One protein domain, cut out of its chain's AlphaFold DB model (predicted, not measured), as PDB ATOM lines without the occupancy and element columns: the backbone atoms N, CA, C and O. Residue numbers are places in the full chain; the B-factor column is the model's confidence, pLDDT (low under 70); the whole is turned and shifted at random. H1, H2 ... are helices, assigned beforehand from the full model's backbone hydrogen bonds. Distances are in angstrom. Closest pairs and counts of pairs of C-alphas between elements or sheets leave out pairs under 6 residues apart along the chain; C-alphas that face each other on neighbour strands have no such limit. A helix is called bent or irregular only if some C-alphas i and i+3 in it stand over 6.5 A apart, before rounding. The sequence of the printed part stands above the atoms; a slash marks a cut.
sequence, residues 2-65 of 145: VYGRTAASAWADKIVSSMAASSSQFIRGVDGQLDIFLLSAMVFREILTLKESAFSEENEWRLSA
ATOM      1  N   VAL A   2      39.007   5.861  18.063       83.62
ATOM      2  CA  VAL A   2      38.246   5.217  16.988       83.62
ATOM      3  C   VAL A   2      37.079   6.117  16.609       83.62
ATOM      4  O   VAL A   2      36.250   6.432  17.458       83.62
ATOM      5  N   TYR A   3      37.020   6.523  15.341       85.00
ATOM      6  CA  TYR A   3      36.003   7.438  14.829       85.00
ATOM      7  C   TYR A   3      35.044   6.738  13.866       85.00
ATOM      8  O   TYR A   3      35.469   6.006  12.971       85.00
ATOM      9  N   GLY A   4      33.751   7.017  14.017       86.75
ATOM     10  CA  GLY A   4      32.706   6.551  13.110       86.75
ATOM     11  C   GLY A   4      32.181   5.149  13.433       86.75
ATOM     12  O   GLY A   4      32.843   4.311  14.047       86.75
ATOM     13  N   ARG A   5      30.941   4.889  13.003       87.19
ATOM     14  CA  ARG A   5      30.155   3.718  13.430       87.19
ATOM     15  C   ARG A   5      30.787   2.379  13.045       87.19
ATOM     16  O   ARG A   5      30.812   1.464  13.863       87.19
ATOM     17  N   THR A   6      31.309   2.268  11.827       90.94
ATOM     18  CA  THR A   6      31.914   1.025  11.325       90.94
ATOM     19  C   THR A   6      33.172   0.662  12.109       90.94
ATOM     20  O   THR A   6      33.305  -0.468  12.573       90.94
ATOM     21  N   ALA A   7      34.071   1.631  12.312       90.06
ATOM     22  CA  ALA A   7      35.295   1.410  13.069       90.06
ATOM     23  C   ALA A   7      34.992   1.132  14.550       90.06
ATOM     24  O   ALA A   7      35.616   0.258  15.145       90.06
ATOM     25  N   ALA A   8      33.995   1.818  15.122       88.94
ATOM     26  CA  ALA A   8      33.540   1.574  16.486       88.94
ATOM     27  C   ALA A   8      32.987   0.152  16.675       88.94
ATOM     28  O   ALA A   8      33.317  -0.494  17.665       88.94
ATOM     29  N   SER A   9      32.207  -0.358  15.713       90.44
ATOM     30  CA  SER A   9      31.707  -1.740  15.744       90.44
ATOM     31  C   SER A   9      32.854  -2.749  15.703       90.44
ATOM     32  O   SER A   9      32.945  -3.604  16.575       90.44
ATOM     33  N   ALA A  10      33.783  -2.595  14.755       92.56
ATOM     34  CA  ALA A  10      34.939  -3.484  14.642       92.56
ATOM     35  C   ALA A  10      35.828  -3.452  15.900       92.56
ATOM     36  O   ALA A  10      36.395  -4.468  16.306       92.56
ATOM     37  N   TRP A  11      35.948  -2.285  16.540       91.88
ATOM     38  CA  TRP A  11      36.665  -2.140  17.805       91.88
ATOM     39  C   TRP A  11      35.949  -2.850  18.958       91.88
ATOM     40  O   TRP A  11      36.594  -3.578  19.711       91.88
ATOM     41  N   ALA A  12      34.627  -2.698  19.063       88.81
ATOM     42  CA  ALA A  12      33.822  -3.392  20.064       88.81
ATOM     43  C   ALA A  12      33.961  -4.919  19.937       88.81
ATOM     44  O   ALA A  12      34.252  -5.589  20.929       88.81
ATOM     45  N   ASP A  13      33.871  -5.457  18.716       91.50
ATOM     46  CA  ASP A  13      34.036  -6.892  18.450       91.50
ATOM     47  C   ASP A  13      35.424  -7.394  18.874       91.50
ATOM     48  O   ASP A  13      35.565  -8.466  19.478       91.50
ATOM     49  N   LYS A  14      36.467  -6.594  18.616       90.31
ATOM     50  CA  LYS A  14      37.841  -6.898  19.029       90.31
ATOM     51  C   LYS A  14      37.981  -6.949  20.552       90.31
ATOM     52  O   LYS A  14      38.631  -7.860  21.066       90.31
ATOM     53  N   ILE A  15      37.382  -6.002  21.272       88.44
ATOM     54  CA  ILE A  15      37.416  -5.963  22.741       88.44
ATOM     55  C   ILE A  15      36.712  -7.180  23.326       88.44
ATOM     56  O   ILE A  15      37.293  -7.866  24.164       88.44
ATOM     57  N   VAL A  16      35.497  -7.478  22.856       86.06
ATOM     58  CA  VAL A  16      34.718  -8.635  23.321       86.06
ATOM     59  C   VAL A  16      35.502  -9.925  23.093       86.06
ATOM     60  O   VAL A  16      35.646 -10.731  24.013       86.06
ATOM     61  N   SER A  17      36.088 -10.088  21.904       87.38
ATOM     62  CA  SER A  17      36.905 -11.259  21.570       87.38
ATOM     63  C   SER A  17      38.140 -11.374  22.472       87.38
ATOM     64  O   SER A  17      38.448 -12.457  22.970       87.38
ATOM     65  N   SER A  18      38.826 -10.257  22.735       83.94
ATOM     66  CA  SER A  18      39.983 -10.217  23.637       83.94
ATOM     67  C   SER A  18      39.603 -10.573  25.076       83.94
ATOM     68  O   SER A  18      40.321 -11.324  25.728       83.94
ATOM     69  N   MET A  19      38.483 -10.053  25.580       79.75
ATOM     70  CA  MET A  19      38.006 -10.340  26.935       79.75
ATOM     71  C   MET A  19      37.579 -11.804  27.083       79.75
ATOM     72  O   MET A  19      37.899 -12.436  28.088       79.75
ATOM     73  N   ALA A  20      36.920 -12.373  26.072       80.69
ATOM     74  CA  ALA A  20      36.558 -13.787  26.061       80.69
ATOM     75  C   ALA A  20      37.802 -14.697  26.080       80.69
ATOM     76  O   ALA A  20      37.853 -15.660  26.849       80.69
ATOM     77  N   ALA A  21      38.830 -14.360  25.292       81.56
ATOM     78  CA  ALA A  21      40.084 -15.111  25.227       81.56
ATOM     79  C   ALA A  21      40.908 -15.033  26.528       81.56
ATOM     80  O   ALA A  21      41.507 -16.024  26.938       81.56
ATOM     81  N   SER A  22      40.900 -13.882  27.208       73.19
ATOM     82  CA  SER A  22      41.603 -13.663  28.484       73.19
ATOM     83  C   SER A  22      40.767 -14.018  29.722       73.19
ATOM     84  O   SER A  22      41.178 -13.730  30.844       73.19
ATOM     85  N   SER A  23      39.609 -14.665  29.555       67.50
ATOM     86  CA  SER A  23      38.643 -14.950  30.633       67.50
ATOM     87  C   SER A  23      39.191 -15.773  31.812       67.50
ATOM     88  O   SER A  23      38.621 -15.759  32.906       67.50
ATOM     89  N   SER A  24      40.303 -16.485  31.622       66.00
ATOM     90  CA  SER A  24      41.013 -17.226  32.672       66.00
ATOM     91  C   SER A  24      41.951 -16.364  33.526       66.00
ATOM     92  O   SER A  24      42.367 -16.813  34.590       66.00
ATOM     93  N   GLN A  25      42.281 -15.144  33.088       65.69
ATOM     94  CA  GLN A  25      43.233 -14.238  33.748       65.69
ATOM     95  C   GLN A  25      42.562 -13.192  34.647       65.69
ATOM     96  O   GLN A  25      43.243 -12.496  35.397       65.69
ATOM     97  N   PHE A  26      41.240 -13.053  34.572       68.44
ATOM     98  CA  PHE A  26      40.509 -12.077  35.371       68.44
ATOM     99  C   PHE A  26      40.157 -12.620  36.754       68.44
ATOM    100  O   PHE A  26      39.848 -13.803  36.921       68.44
ATOM    101  N   ILE A  27      40.162 -11.718  37.738       64.69
ATOM    102  CA  ILE A  27      39.707 -12.008  39.095       64.69
ATOM    103  C   ILE A  27      38.230 -12.393  39.022       64.69
ATOM    104  O   ILE A  27      37.394 -11.655  38.494       64.69
ATOM    105  N   ARG A  28      37.934 -13.585  39.532       66.75
ATOM    106  CA  ARG A  28      36.570 -14.070  39.683       66.75
ATOM    107  C   ARG A  28      36.033 -13.618  41.034       66.75
ATOM    108  O   ARG A  28      36.772 -13.606  42.017       66.75
ATOM    109  N   GLY A  29      34.761 -13.249  41.066       64.81
ATOM    110  CA  GLY A  29      34.022 -13.040  42.298       64.81
ATOM    111  C   GLY A  29      33.973 -14.316  43.139       64.81
ATOM    112  O   GLY A  29      34.386 -15.399  42.719       64.81
ATOM    113  N   VAL A  30      33.441 -14.188  44.354       63.09
ATOM    114  CA  VAL A  30      33.320 -15.295  45.321       63.09
ATOM    115  C   VAL A  30      32.457 -16.451  44.776       63.09
ATOM    116  O   VAL A  30      32.585 -17.589  45.213       63.09
ATOM    117  N   ASP A  31      31.615 -16.171  43.782       71.81
ATOM    118  CA  ASP A  31      30.759 -17.108  43.050       71.81
ATOM    119  C   ASP A  31      31.447 -17.783  41.843       71.81
ATOM    120  O   ASP A  31      30.825 -18.566  41.124       71.81
ATOM    121  N   GLY A  32      32.725 -17.481  41.589       66.06
ATOM    122  CA  GLY A  32      33.474 -17.990  40.442       66.06
ATOM    123  C   GLY A  32      33.121 -17.320  39.107       66.06
ATOM    124  O   GLY A  32      33.698 -17.694  38.078       66.06
ATOM    125  N   GLN A  33      32.219 -16.335  39.092       66.56
ATOM    126  CA  GLN A  33      31.915 -15.524  37.912       66.56
ATOM    127  C   GLN A  33      32.931 -14.398  37.758       66.56
ATOM    128  O   GLN A  33      33.659 -14.068  38.686       66.56
ATOM    129  N   LEU A  34      33.024 -13.809  36.568       65.31
ATOM    130  CA  LEU A  34      33.842 -12.611  36.375       65.31
ATOM    131  C   LEU A  34      33.314 -11.472  37.247       65.31
ATOM    132  O   LEU A  34      32.112 -11.212  37.253       65.31
ATOM    133  N   ASP A  35      34.214 -10.774  37.940       76.38
ATOM    134  CA  ASP A  35      33.842  -9.581  38.691       76.38
ATOM    135  C   ASP A  35      33.246  -8.528  37.735       76.38
ATOM    136  O   ASP A  35      33.921  -7.984  36.854       76.38
ATOM    137  N   ILE A  36      31.942  -8.276  37.882       73.94
ATOM    138  CA  ILE A  36      31.186  -7.399  36.983       73.94
ATOM    139  C   ILE A  36      31.639  -5.941  37.082       73.94
ATOM    140  O   ILE A  36      31.530  -5.204  36.100       73.94
ATOM    141  N   PHE A  37      32.181  -5.516  38.226       72.81
ATOM    142  CA  PHE A  37      32.718  -4.169  38.389       72.81
ATOM    143  C   PHE A  37      34.025  -4.024  37.619       72.81
ATOM    144  O   PHE A  37      34.185  -3.047  36.886       72.81
ATOM    145  N   LEU A  38      34.916  -5.014  37.712       73.94
ATOM    146  CA  LEU A  38      36.154  -5.047  36.933       73.94
ATOM    147  C   LEU A  38      35.858  -5.054  35.429       73.94
ATOM    148  O   LEU A  38      36.423  -4.248  34.688       73.94
ATOM    149  N   LEU A  39      34.927  -5.904  34.984       77.44
ATOM    150  CA  LEU A  39      34.491  -5.937  33.587       77.44
ATOM    151  C   LEU A  39      33.923  -4.590  33.137       77.44
ATOM    152  O   LEU A  39      34.307  -4.080  32.085       77.44
ATOM    153  N   SER A  40      33.050  -3.985  33.943       78.62
ATOM    154  CA  SER A  40      32.447  -2.688  33.630       78.62
ATOM    155  C   SER A  40      33.504  -1.590  33.526       78.62
ATOM    156  O   SER A  40      33.493  -0.825  32.567       78.62
ATOM    157  N   ALA A  41      34.462  -1.538  34.455       79.00
ATOM    158  CA  ALA A  41      35.549  -0.563  34.426       79.00
ATOM    159  C   ALA A  41      36.420  -0.708  33.166       79.00
ATOM    160  O   ALA A  41      36.756   0.290  32.524       79.00
ATOM    161  N   MET A  42      36.740  -1.945  32.771       79.75
ATOM    162  CA  MET A  42      37.482  -2.210  31.538       79.75
ATOM    163  C   MET A  42      36.695  -1.790  30.295       79.75
ATOM    164  O   MET A  42      37.238  -1.098  29.437       79.75
ATOM    165  N   VAL A  43      35.415  -2.162  30.200       84.31
ATOM    166  CA  VAL A  43      34.562  -1.821  29.053       84.31
ATOM    167  C   VAL A  43      34.335  -0.313  28.956       84.31
ATOM    168  O   VAL A  43      34.441   0.245  27.865       84.31
ATOM    169  N   PHE A  44      34.079   0.377  30.072       84.81
ATOM    170  CA  PHE A  44      33.900   1.829  30.066       84.81
ATOM    171  C   PHE A  44      35.138   2.547  29.553       84.81
ATOM    172  O   PHE A  44      35.001   3.436  28.716       84.81
ATOM    173  N   ARG A  45      36.340   2.123  29.966       83.06
ATOM    174  CA  ARG A  45      37.591   2.688  29.441       83.06
ATOM    175  C   ARG A  45      37.646   2.608  27.918       83.06
ATOM    176  O   ARG A  45      38.030   3.574  27.264       83.06
ATOM    177  N   GLU A  46      37.238   1.479  27.354       87.88
ATOM    178  CA  GLU A  46      37.233   1.297  25.910       87.88
ATOM    179  C   GLU A  46      36.142   2.118  25.208       87.88
ATOM    180  O   GLU A  46      36.411   2.730  24.172       87.88
ATOM    181  N   ILE A  47      34.937   2.211  25.781       86.50
ATOM    182  CA  ILE A  47      33.835   3.031  25.246       86.50
ATOM    183  C   ILE A  47      34.252   4.500  25.110       86.50
ATOM    184  O   ILE A  47      33.899   5.152  24.128       86.50
ATOM    185  N   LEU A  48      35.051   5.028  26.040       87.31
ATOM    186  CA  LEU A  48      35.536   6.413  25.975       87.31
ATOM    187  C   LEU A  48      36.398   6.690  24.737       87.31
ATOM    188  O   LEU A  48      36.501   7.841  24.311       87.31
ATOM    189  N   THR A  49      36.994   5.653  24.141       87.69
ATOM    190  CA  THR A  49      37.808   5.770  22.924       87.69
ATOM    191  C   THR A  49      36.980   5.822  21.639       87.69
ATOM    192  O   THR A  49      37.527   6.181  20.590       87.69
ATOM    193  N   LEU A  50      35.688   5.474  21.720       89.44
ATOM    194  CA  LEU A  50      34.744   5.461  20.609       89.44
ATOM    195  C   LEU A  50      34.112   6.840  20.430       89.44
ATOM    196  O   LEU A  50      33.483   7.392  21.340       89.44
ATOM    197  N   LYS A  51      34.271   7.401  19.235       84.88
ATOM    198  CA  LYS A  51      33.868   8.768  18.914       84.88
ATOM    199  C   LYS A  51      33.089   8.826  17.618       84.88
ATOM    200  O   LYS A  51      33.302   8.036  16.698       84.88
ATOM    201  N   GLU A  52      32.171   9.775  17.547       84.19
ATOM    202  CA  GLU A  52      31.515  10.094  16.289       84.19
ATOM    203  C   GLU A  52      32.503  10.888  15.411       84.19
ATOM    204  O   GLU A  52      33.320  11.663  15.907       84.19
ATOM    205  N   SER A  53      32.503  10.597  14.109       82.62
ATOM    206  CA  SER A  53      33.459  11.115  13.124       82.62
ATOM    207  C   SER A  53      33.505  12.640  12.999       82.62
ATOM    208  O   SER A  53      34.578  13.186  12.740       82.62
ATOM    209  N   ALA A  54      32.387  13.333  13.196       73.88
ATOM    210  CA  ALA A  54      32.301  14.787  13.165       73.88
ATOM    211  C   ALA A  54      33.108  15.461  14.288       73.88
ATOM    212  O   ALA A  54      33.466  16.621  14.136       73.88
ATOM    213  N   PHE A  55      33.474  14.742  15.357       74.44
ATOM    214  CA  PHE A  55      34.348  15.258  16.423       74.44
ATOM    215  C   PHE A  55      35.846  15.050  16.160       74.44
ATOM    216  O   PHE A  55      36.674  15.294  17.037       74.44
ATOM    217  N   SER A  56      36.231  14.564  14.976       81.00
ATOM    218  CA  SER A  56      37.645  14.299  14.669       81.00
ATOM    219  C   SER A  56      38.512  15.561  14.665       81.00
ATOM    220  O   SER A  56      39.667  15.490  15.079       81.00
ATOM    221  N   GLU A  57      37.955  16.712  14.278       74.38
ATOM    222  CA  GLU A  57      38.659  18.003  14.294       74.38
ATOM    223  C   GLU A  57      38.920  18.528  15.714       74.38
ATOM    224  O   GLU A  57      39.881  19.263  15.934       74.38
ATOM    225  N   GLU A  58      38.100  18.135  16.695       73.50
ATOM    226  CA  GLU A  58      38.173  18.671  18.059       73.50
ATOM    227  C   GLU A  58      39.345  18.105  18.866       73.50
ATOM    228  O   GLU A  58      39.662  18.631  19.931       73.50
ATOM    229  N   ASN A  59      39.981  17.023  18.393       76.94
ATOM    230  CA  ASN A  59      41.002  16.279  19.142       76.94
ATOM    231  C   ASN A  59      40.592  16.027  20.607       76.94
ATOM    232  O   ASN A  59      41.422  16.040  21.518       76.94
ATOM    233  N   GLU A  60      39.291  15.813  20.825       81.31
ATOM    234  CA  GLU A  60      38.691  15.680  22.148       81.31
ATOM    235  C   GLU A  60      39.417  14.572  22.927       81.31
ATOM    236  O   GLU A  60      39.756  13.523  22.380       81.31
ATOM    237  N   TRP A  61      39.587  14.733  24.229       79.50
ATOM    238  CA  TRP A  61      40.005  13.664  25.133       79.50
ATOM    239  C   TRP A  61      38.922  13.479  26.195       79.50
ATOM    240  O   TRP A  61      38.245  14.428  26.577       79.50
ATOM    241  N   ARG A  62      38.706  12.236  26.637       84.12
ATOM    242  CA  ARG A  62      37.720  11.913  27.674       84.12
ATOM    243  C   ARG A  62      38.440  11.348  28.881       84.12
ATOM    244  O   ARG A  62      39.253  10.438  28.741       84.12
ATOM    245  N   LEU A  63      38.117  11.877  30.052       78.19
ATOM    246  CA  LEU A  63      38.583  11.366  31.332       78.19
ATOM    247  C   LEU A  63      37.431  10.628  32.014       78.19
ATOM    248  O   LEU A  63      36.318  11.145  32.082       78.19
ATOM    249  N   SER A  64      37.708   9.442  32.548       78.12
ATOM    250  CA  SER A  64      36.797   8.752  33.461       78.12
ATOM    251  C   SER A  64      37.475   8.496  34.788       78.12
ATOM    252  O   SER A  64      38.612   8.026  34.819       78.12
ATOM    253  N   ALA A  65      36.728   8.709  35.860       76.25
ATOM    254  CA  ALA A  65      37.074   8.253  37.190       76.25
ATOM    255  C   ALA A  65      35.921   7.397  37.717       76.25
ATOM    256  O   ALA A  65      34.750   7.692  37.460       76.25
TER     257      ALA A  65
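This is residues 2 to 65 of the 145 residues of an uncharacterized protein of Rhodococcus sp. ACPA4 (UniProt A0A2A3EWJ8). Two helices, H1 and H2, run loosely side by side in opposite ways, with a long loop of residues 22 to 35 beyond one end of the pair and the short helix H3 beyond the other. After H3, residues 59 to 65 fold back as far as the level of the last turns of H2, on the side of H2 away from H1, and the whole makes a long, flat, loose slab. The printed part has 64 residues with three named helices, in the order H1, H2, H3, and no named strand; the class is all helix. A short parallel pairing of residues 2 to 3 with residues 50 to 51 ties the beginning of the printed part to the link between H2 and H3. The radius of gyration of the C-alphas is 14.3 A, and the C-alphas span 45 by 25 by 13 A.

The printed part begins at Val 2, whose C-alpha is at (38.246, 5.217, 16.988). H1, the longest helix, holds residues 5 to 21 and measures 24.3 A from its first C-alpha, at (30.155, 3.718, 13.430), to its last. H2 holds residues 36 to 47 and measures 15.9 A. H3 holds residues 53 to 58, and its last C-alpha is at (38.173, 18.671, 18.059). H3 is irregular: C-alphas 54 and 57 are 7.2 A apart.

H1 and H2 are close but not clearly touching, with 1 pair of C-alphas within 8 A. Their closest C-alphas, those of Ile 15 and Glu 46, are 7.9 A apart. Their lines stand at a shallow tilt of 32 degrees, and they run opposite ways. Centre to centre they are 13.3 A apart. H3 touches no helix: it is apart from H2, and it is only just apart from H1, with 8.1 A between their closest C-alphas. In H1 and H2 every O i to N i+4 pair is within hydrogen-bond range. In H3 0 of 2 such pairs are within range, while 2 of 3 O i to N i+3 pairs are.

The two C-alphas farthest apart, those of Asp 31 and Glu 57, are 46.1 A apart. The first and last printed C-alphas, those of Val 2 and Ala 65, are 20.5 A apart. The printed part has no cut. The link from H1 to H2, 14 residues, is long; the link from H2 to H3, 5 residues, is tight. The mean pLDDT of the printed part is 79.7. Low confidence, under 70, is found at residues 23 to 30 and 32 to 34, within the long link.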